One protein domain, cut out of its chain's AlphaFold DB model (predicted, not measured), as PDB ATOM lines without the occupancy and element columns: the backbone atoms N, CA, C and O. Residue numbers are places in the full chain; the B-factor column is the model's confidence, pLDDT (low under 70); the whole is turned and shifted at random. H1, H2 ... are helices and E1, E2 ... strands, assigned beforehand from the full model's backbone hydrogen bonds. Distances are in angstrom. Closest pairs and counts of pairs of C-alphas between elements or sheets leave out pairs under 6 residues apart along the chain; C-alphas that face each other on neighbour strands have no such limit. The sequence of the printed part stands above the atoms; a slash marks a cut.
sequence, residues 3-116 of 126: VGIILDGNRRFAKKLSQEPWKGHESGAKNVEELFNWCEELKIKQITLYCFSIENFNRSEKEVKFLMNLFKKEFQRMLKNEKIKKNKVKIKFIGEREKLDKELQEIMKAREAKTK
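What this domain is: This is residues 3 to 116 of the 126 residues of the protein "Tritrans,polycis-undecaprenyl-diphosphate synthase (GGDP specific)" of uncultured archaeon (UniProt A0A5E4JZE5). A small parallel pair of strands, E1 and E2, with E3 near E2, makes one side; the long helices H2, H4 and H6 make a curved layer on the other. H1, H3 and H5 are short helices at the ends of this body. The 114 printed residues, mostly helix by class, run E1 H1 H2 E2 H3 H4 H5 E3 H6. The whole is compact, with a radius of gyration of the C-alphas of 14.6 A and spans of 38 by 32 by 23 A.

Where its parts are: Find C-alpha 3 at (-43.765, 27.122, 28.971), where E1, residues 3 to 6, begins; its neighbour E2 is residues 46 to 50. Between them come H1, residues 10 to 16, and H2, residues 21 to 41, 31.0 A long. Then read H3, 54 to 58; H4, 61 to 78, 25.7 A; H5, 82 to 86; E3, 89 to 93; and H6, 102 to 115, 20.2 A, ending at C-alpha 115 (-45.687, 13.550, 43.571).

How they stand to each other: Look at N 5 and O 48, 2.8 A apart, within hydrogen-bond range across parallel E1 and E2. E1, H1, H2 and E2 form a strand-helix-strand unit, parallel strands joined through helices, with a right-handed crossover. E3 pairs with no named strand. H1 and H2 touch at Asn 10 and Gly 24, C-alphas 4.4 A apart, at a steep tilt of 61 degrees. H4 touches H2 at Phe 66 and Trp 22, 6.9 A between C-alphas, at a shallow tilt of 29 degrees, the same way. H4 touches H6 at Lys 72 and Leu 104, 5.7 A between C-alphas, at a shallow tilt of 26 degrees, the same way. The closest C-alphas of E3 and H6, Lys 90 and Thr 115, are 5.0 A apart. H3 and H5 are each close but not clearly touching H4, at 6.5 A and 7.3 A. Every O i to N i+4 pair is within range in H1, H4, H5 and H6, 15 of 17 in H2 and 0 of 1 in H3, where 2 of 2 O i to N i+3 pairs are.

The domain as a whole: The C-alphas farthest apart, Ser 18 and Lys 116, are 41.8 A apart. The printed part has no cut and no long link. No printed residue is under 70 in pLDDT.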
ATOM      1  N   VAL A   3     -44.240  25.740  28.821       96.38
ATOM      2  CA  VAL A   3     -43.765  27.122  28.971       96.38
ATOM      3  C   VAL A   3     -42.591  27.183  29.953       96.38
ATOM      4  O   VAL A   3     -42.667  26.653  31.063       96.38
ATOM      5  N   GLY A   4     -41.497  27.825  29.545       96.19
ATOM      6  CA  GLY A   4     -40.386  28.196  30.424       96.19
ATOM      7  C   GLY A   4     -40.521  29.653  30.861       96.19
ATOM      8  O   GLY A   4     -40.844  30.507  30.040       96.19
ATOM      9  N   ILE A   5     -40.301  29.936  32.143       95.12
ATOM     10  CA  ILE A   5     -40.488  31.261  32.738       95.12
ATOM     11  C   ILE A   5     -39.254  31.611  33.560       95.12
ATOM     12  O   ILE A   5     -38.848  30.855  34.442       95.12
ATOM     13  N   ILE A   6     -38.690  32.786  33.293       93.81
ATOM     14  CA  ILE A   6     -37.608  33.365  34.087       93.81
ATOM     15  C   ILE A   6     -38.225  34.340  35.087       93.81
ATOM     16  O   ILE A   6     -38.836  35.333  34.694       93.81
ATOM     17  N   LEU A   7     -38.070  34.054  36.380       90.88
ATOM     18  CA  LEU A   7     -38.628  34.867  37.463       90.88
ATOM     19  C   LEU A   7     -37.699  36.046  37.801       90.88
ATOM     20  O   LEU A   7     -37.109  36.109  38.879       90.88
ATOM     21  N   ASP A   8     -37.538  36.974  36.858       91.50
ATOM     22  CA  ASP A   8     -36.704  38.166  37.038       91.50
ATOM     23  C   ASP A   8     -37.522  39.401  37.459       91.50
ATOM     24  O   ASP A   8     -38.739  39.471  37.316       91.50
ATOM     25  N   GLY A   9     -36.836  40.412  37.993       92.75
ATOM     26  CA  GLY A   9     -37.418  41.708  38.327       92.75
ATOM     27  C   GLY A   9     -37.711  41.910  39.810       92.75
ATOM     28  O   GLY A   9     -37.885  43.055  40.214       92.75
ATOM     29  N   ASN A  10     -37.647  40.871  40.650       94.25
ATOM     30  CA  ASN A  10     -37.949  40.960  42.090       94.25
ATOM     31  C   ASN A  10     -37.175  42.086  42.801       94.25
ATOM     32  O   ASN A  10     -37.760  42.913  43.499       94.25
ATOM     33  N   ARG A  11     -35.858  42.185  42.568       93.00
ATOM     34  CA  ARG A  11     -35.020  43.246  43.160       93.00
ATOM     35  C   ARG A  11     -35.393  44.642  42.650       93.00
ATOM     36  O   ARG A  11     -35.426  45.593  43.424       93.00
ATOM     37  N   ARG A  12     -35.693  44.765  41.349       95.94
ATOM     38  CA  ARG A  12     -36.119  46.030  40.719       95.94
ATOM     39  C   ARG A  12     -37.479  46.478  41.259       95.94
ATOM     40  O   ARG A  12     -37.655  47.658  41.549       95.94
ATOM     41  N   PHE A  13     -38.396  45.536  41.449       95.81
ATOM     42  CA  PHE A  13     -39.703  45.761  42.055       95.81
ATOM     43  C   PHE A  13     -39.582  46.252  43.503       95.81
ATOM     44  O   PHE A  13     -40.143  47.293  43.830       95.81
ATOM     45  N   ALA A  14     -38.780  45.580  44.340       95.25
ATOM     46  CA  ALA A  14     -38.535  46.018  45.716       95.25
ATOM     47  C   ALA A  14     -37.956  47.440  45.770       95.25
ATOM     48  O   ALA A  14     -38.476  48.295  46.485       95.25
ATOM     49  N   LYS A  15     -36.949  47.728  44.931       95.25
ATOM     50  CA  LYS A  15     -36.335  49.059  44.836       95.25
ATOM     51  C   LYS A  15     -37.348  50.144  44.462       95.25
ATOM     52  O   LYS A  15     -37.303  51.227  45.034       95.25
ATOM     53  N   LYS A  16     -38.272  49.865  43.534       96.31
ATOM     54  CA  LYS A  16     -39.327  50.813  43.126       96.31
ATOM     55  C   LYS A  16     -40.272  51.173  44.279       96.31
ATOM     56  O   LYS A  16     -40.839  52.258  44.276       96.31
ATOM     57  N   LEU A  17     -40.429  50.277  45.251       95.81
ATOM     58  CA  LEU A  17     -41.250  50.483  46.443       95.81
ATOM     59  C   LEU A  17     -40.443  50.972  47.654       95.81
ATOM     60  O   LEU A  17     -40.976  50.993  48.760       95.81
ATOM     61  N   SER A  18     -39.164  51.324  47.473       95.81
ATOM     62  CA  SER A  18     -38.240  51.652  48.569       95.81
ATOM     63  C   SER A  18     -38.163  50.545  49.628       95.81
ATOM     64  O   SER A  18     -38.034  50.807  50.822       95.81
ATOM     65  N   GLN A  19     -38.276  49.290  49.185       94.62
ATOM     66  CA  GLN A  19     -38.214  48.102  50.024       94.62
ATOM     67  C   GLN A  19     -36.924  47.321  49.800       94.62
ATOM     68  O   GLN A  19     -36.279  47.376  48.751       94.62
ATOM     69  N   GLU A  20     -36.603  46.517  50.800       91.38
ATOM     70  CA  GLU A  20     -35.470  45.608  50.781       91.38
ATOM     71  C   GLU A  20     -35.643  44.483  49.742       91.38
ATOM     72  O   GLU A  20     -36.764  43.998  49.546       91.38
ATOM     73  N   PRO A  21     -34.556  43.988  49.113       90.31
ATOM     74  CA  PRO A  21     -34.622  42.999  48.032       90.31
ATOM     75  C   PRO A  21     -35.454  41.752  48.353       90.31
ATOM     76  O   PRO A  21     -36.168  41.236  47.493       90.31
ATOM     77  N   TRP A  22     -35.402  41.288  49.604       91.75
ATOM     78  CA  TRP A  22     -36.150  40.117  50.056       91.75
ATOM     79  C   TRP A  22     -37.668  40.295  49.984       91.75
ATOM     80  O   TRP A  22     -38.368  39.323  49.711       91.75
ATOM     81  N   LYS A  23     -38.190  41.519  50.134       92.75
ATOM     82  CA  LYS A  23     -39.623  41.797  49.945       92.75
ATOM     83  C   LYS A  23     -40.066  41.592  48.506       92.75
ATOM     84  O   LYS A  23     -41.149  41.067  48.267       92.75
ATOM     85  N   GLY A  24     -39.199  41.915  47.552       93.75
ATOM     86  CA  GLY A  24     -39.441  41.606  46.148       93.75
ATOM     87  C   GLY A  24     -39.516  40.105  45.892       93.75
ATOM     88  O   GLY A  24     -40.407  39.653  45.180       93.75
ATOM     89  N   HIS A  25     -38.625  39.326  46.511       93.25
ATOM     90  CA  HIS A  25     -38.639  37.864  46.395       93.25
ATOM     91  C   HIS A  25     -39.881  37.238  47.046       93.25
ATOM     92  O   HIS A  25     -40.476  36.338  46.460       93.25
ATOM     93  N   GLU A  26     -40.325  37.742  48.203       92.00
ATOM     94  CA  GLU A  26     -41.589  37.318  48.831       92.00
ATOM     95  C   GLU A  26     -42.796  37.577  47.920       92.00
ATOM     96  O   GLU A  26     -43.660  36.711  47.780       92.00
ATOM     97  N   SER A  27     -42.858  38.747  47.279       92.31
ATOM     98  CA  SER A  27     -43.913  39.062  46.310       92.31
ATOM     99  C   SER A  27     -43.835  38.173  45.069       92.31
ATOM    100  O   SER A  27     -44.853  37.643  44.635       92.31
ATOM    101  N   GLY A  28     -42.631  37.929  44.545       91.94
ATOM    102  CA  GLY A  28     -42.423  37.013  43.424       91.94
ATOM    103  C   GLY A  28     -42.907  35.592  43.726       91.94
ATOM    104  O   GLY A  28     -43.575  34.982  42.895       91.94
ATOM    105  N   ALA A  29     -42.657  35.085  44.936       89.88
ATOM    106  CA  ALA A  29     -43.146  33.774  45.366       89.88
ATOM    107  C   ALA A  29     -44.683  33.693  45.410       89.88
ATOM    108  O   ALA A  29     -45.250  32.667  45.040       89.88
ATOM    109  N   LYS A  30     -45.370  34.774  45.802       88.19
ATOM    110  CA  LYS A  30     -46.843  34.837  45.754       88.19
ATOM    111  C   LYS A  30     -47.368  34.796  44.319       88.19
ATOM    112  O   LYS A  30     -48.326  34.079  44.050       88.19
ATOM    113  N   ASN A  31     -46.703  35.482  43.391       89.81
ATOM    114  CA  ASN A  31     -47.102  35.487  41.980       89.81
ATOM    115  C   ASN A  31     -47.007  34.093  41.338       89.81
ATOM    116  O   ASN A  31     -47.760  33.788  40.418       89.81
ATOM    117  N   VAL A  32     -46.122  33.217  41.827       88.19
ATOM    118  CA  VAL A  32     -46.053  31.822  41.355       88.19
ATOM    119  C   VAL A  32     -47.341  31.052  41.680       88.19
ATOM    120  O   VAL A  32     -47.760  30.205  40.893       88.19
ATOM    121  N   GLU A  33     -48.009  31.354  42.797       83.69
ATOM    122  CA  GLU A  33     -49.299  30.730  43.118       83.69
ATOM    123  C   GLU A  33     -50.401  31.153  42.146       83.69
ATOM    124  O   GLU A  33     -51.214  30.327  41.733       83.69
ATOM    125  N   GLU A  34     -50.412  32.426  41.758       88.25
ATOM    126  CA  GLU A  34     -51.343  32.952  40.762       88.25
ATOM    127  C   GLU A  34     -51.061  32.375  39.370       88.25
ATOM    128  O   GLU A  34     -51.977  31.912  38.691       88.25
ATOM    129  N   LEU A  35     -49.783  32.269  39.000       89.12
ATOM    130  CA  LEU A  35     -49.347  31.625  37.765       89.12
ATOM    131  C   LEU A  35     -49.865  30.184  37.643       89.12
ATOM    132  O   LEU A  35     -50.251  29.770  36.549       89.12
ATOM    133  N   PHE A  36     -49.903  29.411  38.734       85.50
ATOM    134  CA  PHE A  36     -50.489  28.068  38.696       85.50
ATOM    135  C   PHE A  36     -51.977  28.084  38.349       85.50
ATOM    136  O   PHE A  36     -52.419  27.205  37.609       85.50
ATOM    137  N   ASN A  37     -52.730  29.067  38.849       88.19
ATOM    138  CA  ASN A  37     -54.153  29.199  38.532       88.19
ATOM    139  C   ASN A  37     -54.337  29.490  37.039       88.19
ATOM    140  O   ASN A  37     -55.105  28.799  36.378       88.19
ATOM    141  N   TRP A  38     -53.554  30.416  36.479       91.50
ATOM    142  CA  TRP A  38     -53.598  30.694  35.039       91.50
ATOM    143  C   TRP A  38     -53.199  29.481  34.201       91.50
ATOM    144  O   TRP A  38     -53.825  29.195  33.186       91.50
ATOM    145  N   CYS A  39     -52.178  28.728  34.620       90.69
ATOM    146  CA  CYS A  39     -51.779  27.511  33.914       90.69
ATOM    147  C   CYS A  39     -52.893  26.457  33.914       90.69
ATOM    148  O   CYS A  39     -53.083  25.778  32.907       90.69
ATOM    149  N   GLU A  40     -53.633  26.324  35.017       88.56
ATOM    150  CA  GLU A  40     -54.796  25.441  35.108       88.56
ATOM    151  C   GLU A  40     -55.926  25.904  34.172       88.56
ATOM    152  O   GLU A  40     -56.403  25.110  33.359       88.56
ATOM    153  N   GLU A  41     -56.300  27.186  34.224       92.31
ATOM    154  CA  GLU A  41     -57.346  27.787  33.379       92.31
ATOM    155  C   GLU A  41     -57.032  27.647  31.883       92.31
ATOM    156  O   GLU A  41     -57.885  27.250  31.084       92.31
ATOM    157  N   LEU A  42     -55.776  27.892  31.510       93.88
ATOM    158  CA  LEU A  42     -55.277  27.799  30.138       93.88
ATOM    159  C   LEU A  42     -54.893  26.367  29.727       93.88
ATOM    160  O   LEU A  42     -54.414  26.149  28.612       93.88
ATOM    161  N   LYS A  43     -55.086  25.373  30.608       93.62
ATOM    162  CA  LYS A  43     -54.751  23.953  30.386       93.62
ATOM    163  C   LYS A  43     -53.281  23.725  29.987       93.62
ATOM    164  O   LYS A  43     -52.953  22.801  29.233       93.62
ATOM    165  N   ILE A  44     -52.373  24.545  30.513       95.19
ATOM    166  CA  ILE A  44     -50.925  24.414  30.340       95.19
ATOM    167  C   ILE A  44     -50.428  23.281  31.232       95.19
ATOM    168  O   ILE A  44     -50.254  23.435  32.437       95.19
ATOM    169  N   LYS A  45     -50.175  22.119  30.626       94.50
ATOM    170  CA  LYS A  45     -49.803  20.906  31.366       94.50
ATOM    171  C   LYS A  45     -48.397  20.932  31.959       94.50
ATOM    172  O   LYS A  45     -48.139  20.179  32.892       94.50
ATOM    173  N   GLN A  46     -47.482  21.737  31.422       96.25
ATOM    174  CA  GLN A  46     -46.097  21.741  31.882       96.25
ATOM    175  C   GLN A  46     -45.505  23.144  31.928       96.25
ATOM    176  O   GLN A  46     -45.544  23.873  30.936       96.25
ATOM    177  N   ILE A  47     -44.889  23.476  33.062       96.56
ATOM    178  CA  ILE A  47     -44.128  24.712  33.235       96.56
ATOM    179  C   ILE A  47     -42.744  24.456  33.821       96.56
ATOM    180  O   ILE A  47     -42.499  23.469  34.517       96.56
ATOM    181  N   THR A  48     -41.804  25.341  33.514       96.94
ATOM    182  CA  THR A  48     -40.475  25.363  34.133       96.94
ATOM    183  C   THR A  48     -40.175  26.760  34.615       96.94
ATOM    184  O   THR A  48     -40.212  27.697  33.826       96.94
ATOM    185  N   LEU A  49     -39.910  26.884  35.909       95.75
ATOM    186  CA  LEU A  49     -39.580  28.142  36.552       95.75
ATOM    187  C   LEU A  49     -38.080  28.173  36.791       95.75
ATOM    188  O   LEU A  49     -37.566  27.307  37.488       95.75
ATOM    189  N   TYR A  50     -37.399  29.158  36.218       94.25
ATOM    190  CA  TYR A  50     -36.008  29.440  36.533       94.25
ATOM    191  C   TYR A  50     -35.964  30.277  37.811       94.25
ATOM    192  O   TYR A  50     -36.267  31.475  37.800       94.25
ATOM    193  N   CYS A  51     -35.685  29.606  38.923       90.75
ATOM    194  CA  CYS A  51     -35.807  30.133  40.273       90.75
ATOM    195  C   CYS A  51     -34.468  30.590  40.845       90.75
ATOM    196  O   CYS A  51     -34.444  31.581  41.580       90.75
ATOM    197  N   PHE A  52     -33.371  29.883  40.554       91.31
ATOM    198  CA  PHE A  52     -32.065  30.214  41.122       91.31
ATOM    199  C   PHE A  52     -30.905  29.690  40.273       91.31
ATOM    200  O   PHE A  52     -30.821  28.500  40.001       91.31
ATOM    201  N   SER A  53     -29.974  30.570  39.905       89.06
ATOM    202  CA  SER A  53     -28.792  30.202  39.113       89.06
ATOM    203  C   SER A  53     -27.531  30.015  39.958       89.06
ATOM    204  O   SER A  53     -27.441  30.537  41.069       89.06
ATOM    205  N   ILE A  54     -26.507  29.348  39.413       87.75
ATOM    206  CA  ILE A  54     -25.193  29.244  40.075       87.75
ATOM    207  C   ILE A  54     -24.590  30.641  40.292       87.75
ATOM    208  O   ILE A  54     -24.056  30.936  41.356       87.75
ATOM    209  N   GLU A  55     -24.754  31.553  39.336       87.81
ATOM    210  CA  GLU A  55     -24.299  32.943  39.446       87.81
ATOM    211  C   GLU A  55     -25.028  33.702  40.565       87.81
ATOM    212  O   GLU A  55     -24.535  34.719  41.050       87.81
ATOM    213  N   ASN A  56     -26.206  33.243  41.007       89.12
ATOM    214  CA  ASN A  56     -26.912  33.865  42.126       89.12
ATOM    215  C   ASN A  56     -26.231  33.605  43.476       89.12
ATOM    216  O   ASN A  56     -26.483  34.372  44.406       89.12
ATOM    217  N   PHE A  57     -25.324  32.626  43.574       90.69
ATOM    218  CA  PHE A  57     -24.452  32.482  44.743       90.69
ATOM    219  C   PHE A  57     -23.467  33.648  44.900       90.69
ATOM    220  O   PHE A  57     -23.037  33.912  46.015       90.69
ATOM    221  N   ASN A  58     -23.183  34.410  43.834       92.31
ATOM    222  CA  ASN A  58     -22.321  35.598  43.899       92.31
ATOM    223  C   ASN A  58     -23.027  36.831  44.505       92.31
ATOM    224  O   ASN A  58     -22.456  37.921  44.542       92.31
ATOM    225  N   ARG A  59     -24.293  36.708  44.932       92.25
ATOM    226  CA  ARG A  59     -25.007  37.769  45.663       92.25
ATOM    227  C   ARG A  59     -24.549  37.809  47.125       92.25
ATOM    228  O   ARG A  59     -23.803  36.952  47.580       92.25
ATOM    229  N   SER A  60     -25.018  38.803  47.883       92.25
ATOM    230  CA  SER A  60     -24.681  38.882  49.311       92.25
ATOM    231  C   SER A  60     -25.151  37.634  50.066       92.25
ATOM    232  O   SER A  60     -26.254  37.135  49.825       92.25
ATOM    233  N   GLU A  61     -24.356  37.166  51.030       92.31
ATOM    234  CA  GLU A  61     -24.686  35.990  51.851       92.31
ATOM    235  C   GLU A  61     -26.057  36.119  52.523       92.31
ATOM    236  O   GLU A  61     -26.823  35.157  52.603       92.31
ATOM    237  N   LYS A  62     -26.406  37.338  52.957       92.25
ATOM    238  CA  LYS A  62     -27.713  37.653  53.541       92.25
ATOM    239  C   LYS A  62     -28.855  37.392  52.555       92.25
ATOM    240  O   LYS A  62     -29.872  36.825  52.953       92.25
ATOM    241  N   GLU A  63     -28.703  37.782  51.287       91.81
ATOM    242  CA  GLU A  63     -29.716  37.532  50.256       91.81
ATOM    243  C   GLU A  63     -29.808  36.040  49.917       91.81
ATOM    244  O   GLU A  63     -30.913  35.501  49.863       91.81
ATOM    245  N   VAL A  64     -28.672  35.357  49.752       93.12
ATOM    246  CA  VAL A  64     -28.644  33.911  49.469       93.12
ATOM    247  C   VAL A  64     -29.322  33.135  50.598       93.12
ATOM    248  O   VAL A  64     -30.234  32.349  50.345       93.12
ATOM    249  N   LYS A  65     -28.964  33.414  51.857       93.38
ATOM    250  CA  LYS A  65     -29.584  32.788  53.034       93.38
ATOM    251  C   LYS A  65     -31.089  33.045  53.093       93.38
ATOM    252  O   LYS A  65     -31.855  32.142  53.431       93.38
ATOM    253  N   PHE A  66     -31.525  34.257  52.748       94.06
ATOM    254  CA  PHE A  66     -32.948  34.573  52.667       94.06
ATOM    255  C   PHE A  66     -33.658  33.723  51.605       94.06
ATOM    256  O   PHE A  66     -34.701  33.143  51.895       94.06
ATOM    257  N   LEU A  67     -33.087  33.609  50.401       93.75
ATOM    258  CA  LEU A  67     -33.654  32.806  49.316       93.75
ATOM    259  C   LEU A  67     -33.756  31.324  49.688       93.75
ATOM    260  O   LEU A  67     -34.805  30.726  49.467       93.75
ATOM    261  N   MET A  68     -32.734  30.752  50.333       95.00
ATOM    262  CA  MET A  68     -32.791  29.364  50.812       95.00
ATOM    263  C   MET A  68     -33.943  29.159  51.804       95.00
ATOM    264  O   MET A  68     -34.731  28.225  51.662       95.00
ATOM    265  N   ASN A  69     -34.103  30.069  52.769       95.50
ATOM    266  CA  ASN A  69     -35.212  30.013  53.725       95.50
ATOM    267  C   ASN A  69     -36.578  30.181  53.046       95.50
ATOM    268  O   ASN A  69     -37.537  29.497  53.412       95.50
ATOM    269  N   LEU A  70     -36.668  31.060  52.044       94.38
ATOM    270  CA  LEU A  70     -37.878  31.237  51.250       94.38
ATOM    271  C   LEU A  70     -38.226  29.946  50.497       94.38
ATOM    272  O   LEU A  70     -39.358  29.484  50.590       94.38
ATOM    273  N   PHE A  71     -37.261  29.305  49.833       94.56
ATOM    274  CA  PHE A  71     -37.482  28.034  49.137       94.56
ATOM    275  C   PHE A  71     -37.953  26.928  50.077       94.56
ATOM    276  O   PHE A  71     -38.940  26.255  49.779       94.56
ATOM    277  N   LYS A  72     -37.325  26.778  51.251       95.25
ATOM    278  CA  LYS A  72     -37.773  25.815  52.272       95.25
ATOM    279  C   LYS A  72     -39.235  26.043  52.643       95.25
ATOM    280  O   LYS A  72     -40.035  25.109  52.594       95.25
ATOM    281  N   LYS A  73     -39.591  27.292  52.963       94.25
ATOM    282  CA  LYS A  73     -40.954  27.685  53.331       94.25
ATOM    283  C   LYS A  73     -41.950  27.371  52.213       94.25
ATOM    284  O   LYS A  73     -42.972  26.733  52.467       94.25
ATOM    285  N   GLU A  74     -41.652  27.779  50.983       92.00
ATOM    286  CA  GLU A  74     -42.562  27.604  49.851       92.00
ATOM    287  C   GLU A  74     -42.724  26.134  49.454       92.00
ATOM    288  O   GLU A  74     -43.848  25.646  49.315       92.00
ATOM    289  N   PHE A  75     -41.639  25.361  49.386       93.19
ATOM    290  CA  PHE A  75     -41.713  23.936  49.053       93.19
ATOM    291  C   PHE A  75     -42.376  23.106  50.159       93.19
ATOM    292  O   PHE A  75     -43.005  22.080  49.883       93.19
ATOM    293  N   GLN A  76     -42.290  23.530  51.422       91.75
ATOM    294  CA  GLN A  76     -43.095  22.947  52.496       91.75
ATOM    295  C   GLN A  76     -44.581  23.304  52.348       91.75
ATOM    296  O   GLN A  76     -45.434  22.422  52.494       91.75
ATOM    297  N   ARG A  77     -44.899  24.562  52.014       88.81
ATOM    298  CA  ARG A  77     -46.272  25.047  51.809       88.81
ATOM    299  C   ARG A  77     -46.971  24.338  50.651       88.81
ATOM    300  O   ARG A  77     -48.132  23.964  50.799       88.81
ATOM    301  N   MET A  78     -46.257  24.048  49.563       82.56
ATOM    302  CA  MET A  78     -46.798  23.332  48.402       82.56
ATOM    303  C   MET A  78     -47.483  22.006  48.773       82.56
ATOM    304  O   MET A  78     -48.538  21.698  48.233       82.56
ATOM    305  N   LEU A  79     -46.974  21.232  49.739       71.00
ATOM    306  CA  LEU A  79     -47.645  19.980  50.134       71.00
ATOM    307  C   LEU A  79     -48.982  20.152  50.839       71.00
ATOM    308  O   LEU A  79     -49.760  19.198  50.869       71.00
ATOM    309  N   LYS A  80     -49.189  21.306  51.465       80.81
ATOM    310  CA  LYS A  80     -50.448  21.653  52.122       80.81
ATOM    311  C   LYS A  80     -51.455  22.212  51.118       80.81
ATOM    312  O   LYS A  80     -52.608  22.423  51.467       80.81
ATOM    313  N   ASN A  81     -51.026  22.467  49.881       83.31
ATOM    314  CA  ASN A  81     -51.896  22.978  48.844       83.31
ATOM    315  C   ASN A  81     -52.729  21.833  48.250       83.31
ATOM    316  O   ASN A  81     -52.237  21.016  47.466       83.31
ATOM    317  N   GLU A  82     -54.015  21.804  48.600       85.44
ATOM    318  CA  GLU A  82     -54.978  20.817  48.102       85.44
ATOM    319  C   GLU A  82     -55.064  20.787  46.568       85.44
ATOM    320  O   GLU A  82     -55.306  19.723  45.993       85.44
ATOM    321  N   LYS A  83     -54.773  21.900  45.873       84.62
ATOM    322  CA  LYS A  83     -54.754  21.937  44.401       84.62
ATOM    323  C   LYS A  83     -53.695  21.004  43.821       84.62
ATOM    324  O   LYS A  83     -53.976  20.319  42.845       84.62
ATOM    325  N   ILE A  84     -52.518  20.887  44.440       87.69
ATOM    326  CA  ILE A  84     -51.455  19.984  43.960       87.69
ATOM    327  C   ILE A  84     -51.930  18.530  43.971       87.69
ATOM    328  O   ILE A  84     -51.684  17.777  43.025       87.69
ATOM    329  N   LYS A  85     -52.644  18.137  45.030       89.25
ATOM    330  CA  LYS A  85     -53.183  16.784  45.183       89.25
ATOM    331  C   LYS A  85     -54.381  16.547  44.264       89.25
ATOM    332  O   LYS A  85     -54.406  15.525  43.573       89.25
ATOM    333  N   LYS A  86     -55.345  17.476  44.241       91.25
ATOM    334  CA  LYS A  86     -56.552  17.417  43.402       91.25
ATOM    335  C   LYS A  86     -56.185  17.339  41.923       91.25
ATOM    336  O   LYS A  86     -56.648  16.447  41.219       91.25
ATOM    337  N   ASN A  87     -55.277  18.208  41.492       90.94
ATOM    338  CA  ASN A  87     -54.882  18.321  40.097       90.94
ATOM    339  C   ASN A  87     -53.748  17.374  39.727       90.94
ATOM    340  O   ASN A  87     -53.280  17.465  38.605       90.94
ATOM    341  N   LYS A  88     -53.296  16.478  40.618       93.62
ATOM    342  CA  LYS A  88     -52.181  15.545  40.368       93.62
ATOM    343  C   LYS A  88     -51.001  16.264  39.691       93.62
ATOM    344  O   LYS A  88     -50.601  15.909  38.579       93.62
ATOM    345  N   VAL A  89     -50.463  17.281  40.368       93.38
ATOM    346  CA  VAL A  89     -49.328  18.082  39.884       93.38
ATOM    347  C   VAL A  89     -48.002  17.423  40.268       93.38
ATOM    348  O   VAL A  89     -47.633  17.376  41.442       93.38
ATOM    349  N   LYS A  90     -47.263  16.925  39.280       95.69
ATOM    350  CA  LYS A  90     -45.917  16.377  39.454       95.69
ATOM    351  C   LYS A  90     -44.905  17.495  39.674       95.69
ATOM    352  O   LYS A  90     -44.834  18.423  38.873       95.69
ATOM    353  N   ILE A  91     -44.100  17.387  40.725       95.62
ATOM    354  CA  ILE A  91     -43.033  18.342  41.029       95.62
ATOM    355  C   ILE A  91     -41.689  17.707  40.687       95.62
ATOM    356  O   ILE A  91     -41.431  16.558  41.057       95.62
ATOM    357  N   LYS A  92     -40.832  18.468  40.007       96.81
ATOM    358  CA  LYS A  92     -39.422  18.148  39.787       96.81
ATOM    359  C   LYS A  92     -38.549  19.352  40.101       96.81
ATOM    360  O   LYS A  92     -38.945  20.485  39.837       96.81
ATOM    361  N   PHE A  93     -37.348  19.095  40.597       96.75
ATOM    362  CA  PHE A  93     -36.293  20.097  40.682       96.75
ATOM    363  C   PHE A  93     -35.173  19.733  39.706       96.75
ATOM    364  O   PHE A  93     -34.827  18.563  39.548       96.75
ATOM    365  N   ILE A  94     -34.603  20.712  39.026       95.12
ATOM    366  CA  ILE A  94     -33.576  20.521  38.004       95.12
ATOM    367  C   ILE A  94     -32.379  21.384  38.403       95.12
ATOM    368  O   ILE A  94     -32.574  22.490  38.881       95.12
ATOM    369  N   GLY A  95     -31.160  20.870  38.244       92.50
ATOM    370  CA  GLY A  95     -29.930  21.613  38.540       92.50
ATOM    371  C   GLY A  95     -29.053  20.983  39.622       92.50
ATOM    372  O   GLY A  95     -29.347  19.908  40.150       92.50
ATOM    373  N   GLU A  96     -27.946  21.665  39.921       90.69
ATOM    374  CA  GLU A  96     -26.928  21.238  40.884       90.69
ATOM    375  C   GLU A  96     -27.404  21.502  42.321       90.69
ATOM    376  O   GLU A  96     -27.492  22.643  42.771       90.69
ATOM    377  N   ARG A  97     -27.730  20.430  43.052       91.25
ATOM    378  CA  ARG A  97     -28.302  20.527  44.408       91.25
ATOM    379  C   ARG A  97     -27.261  20.446  45.519       91.25
ATOM    380  O   ARG A  97     -27.571  20.790  46.652       91.25
ATOM    381  N   GLU A  98     -26.045  20.010  45.205       91.06
ATOM    382  CA  GLU A  98     -24.981  19.744  46.185       91.06
ATOM    383  C   GLU A  98     -24.533  21.008  46.930       91.06
ATOM    384  O   GLU A  98     -24.158  20.940  48.097       91.06
ATOM    385  N   LYS A  99     -24.651  22.171  46.278       88.69
ATOM    386  CA  LYS A  99     -24.365  23.495  46.854       88.69
ATOM    387  C   LYS A  99     -25.476  24.025  47.767       88.69
ATOM    388  O   LYS A  99     -25.269  25.013  48.467       88.69
ATOM    389  N   LEU A 100     -26.660  23.416  47.739       93.00
ATOM    390  CA  LEU A 100     -27.774  23.792  48.608       93.00
ATOM    391  C   LEU A 100     -27.596  23.145  49.980       93.00
ATOM    392  O   LEU A 100     -26.986  22.087  50.111       93.00
ATOM    393  N   ASP A 101     -28.167  23.740  51.020       92.38
ATOM    394  CA  ASP A 101     -28.109  23.131  52.343       92.38
ATOM    395  C   ASP A 101     -28.911  21.813  52.406       92.38
ATOM    396  O   ASP A 101     -29.902  21.620  51.696       92.38
ATOM    397  N   LYS A 102     -28.477  20.891  53.278       95.38
ATOM    398  CA  LYS A 102     -29.040  19.532  53.368       95.38
ATOM    399  C   LYS A 102     -30.542  19.516  53.647       95.38
ATOM    400  O   LYS A 102     -31.250  18.656  53.136       95.38
ATOM    401  N   GLU A 103     -31.038  20.458  54.445       95.75
ATOM    402  CA  GLU A 103     -32.460  20.525  54.776       95.75
ATOM    403  C   GLU A 103     -33.294  20.835  53.525       95.75
ATOM    404  O   GLU A 103     -34.302  20.172  53.272       95.75
ATOM    405  N   LEU A 104     -32.856  21.799  52.707       96.00
ATOM    406  CA  LEU A 104     -33.526  22.113  51.447       96.00
ATOM    407  C   LEU A 104     -33.494  20.918  50.481       96.00
ATOM    408  O   LEU A 104     -34.527  20.590  49.892       96.00
ATOM    409  N   GLN A 105     -32.356  20.227  50.369       96.56
ATOM    410  CA  GLN A 105     -32.232  19.026  49.534       96.56
ATOM    411  C   GLN A 105     -33.228  17.925  49.944       96.56
ATOM    412  O   GLN A 105     -33.917  17.360  49.088       96.56
ATOM    413  N   GLU A 106     -33.362  17.653  51.245       96.69
ATOM    414  CA  GLU A 106     -34.306  16.653  51.757       96.69
ATOM    415  C   GLU A 106     -35.765  17.065  51.535       96.69
ATOM    416  O   GLU A 106     -36.595  16.240  51.135       96.69
ATOM    417  N   ILE A 107     -36.088  18.354  51.705       96.31
ATOM    418  CA  ILE A 107     -37.415  18.880  51.364       96.31
ATOM    419  C   ILE A 107     -37.709  18.611  49.888       96.31
ATOM    420  O   ILE A 107     -38.745  18.013  49.589       96.31
ATOM    421  N   MET A 108     -36.806  18.994  48.979       96.38
ATOM    422  CA  MET A 108     -36.959  18.800  47.531       96.38
ATOM    423  C   MET A 108     -37.198  17.324  47.189       96.38
ATOM    424  O   MET A 108     -38.209  16.988  46.563       96.38
ATOM    425  N   LYS A 109     -36.335  16.428  47.684       96.56
ATOM    426  CA  LYS A 109     -36.442  14.974  47.490       96.56
ATOM    427  C   LYS A 109     -37.790  14.432  47.967       96.56
ATOM    428  O   LYS A 109     -38.449  13.669  47.258       96.56
ATOM    429  N   ALA A 110     -38.253  14.872  49.135       95.50
ATOM    430  CA  ALA A 110     -39.550  14.474  49.666       95.50
ATOM    431  C   ALA A 110     -40.728  14.965  48.799       95.50
ATOM    432  O   ALA A 110     -41.749  14.278  48.712       95.50
ATOM    433  N   ARG A 111     -40.636  16.140  48.151       94.81
ATOM    434  CA  ARG A 111     -41.687  16.628  47.228       94.81
ATOM    435  C   ARG A 111     -41.734  15.826  45.931       94.81
ATOM    436  O   ARG A 111     -42.826  15.445  45.502       94.81
ATOM    437  N   GLU A 112     -40.579  15.526  45.348       96.94
ATOM    438  CA  GLU A 112     -40.490  14.691  44.145       96.94
ATOM    439  C   GLU A 112     -41.048  13.294  44.422       96.94
ATOM    440  O   GLU A 112     -41.911  12.808  43.690       96.94
ATOM    441  N   ALA A 113     -40.645  12.677  45.539       96.75
ATOM    442  CA  ALA A 113     -41.121  11.355  45.931       96.75
ATOM    443  C   ALA A 113     -42.645  11.314  46.137       96.75
ATOM    444  O   ALA A 113     -43.309  10.396  45.651       96.75
ATOM    445  N   LYS A 114     -43.219  12.320  46.812       95.19
ATOM    446  CA  LYS A 114     -44.664  12.375  47.097       95.19
ATOM    447  C   LYS A 114     -45.517  12.583  45.842       95.19
ATOM    448  O   LYS A 114     -46.661  12.136  45.805       95.19
ATOM    449  N   THR A 115     -44.969  13.234  44.818       95.88
ATOM    450  CA  THR A 115     -45.687  13.550  43.571       95.88
ATOM    451  C   THR A 115     -45.241  12.693  42.380       95.88
ATOM    452  O   THR A 115     -45.710  12.899  41.265       95.88
ATOM    453  N   LYS A 116     -44.389  11.675  42.588       96.69
ATOM    454  CA  LYS A 116     -43.772  10.875  41.509       96.69
ATOM    455  C   LYS A 116     -44.769  10.250  40.520       96.69
ATOM    456  O   LYS A 116     -44.484  10.196  39.320       96.69
TER     457      LYS A 116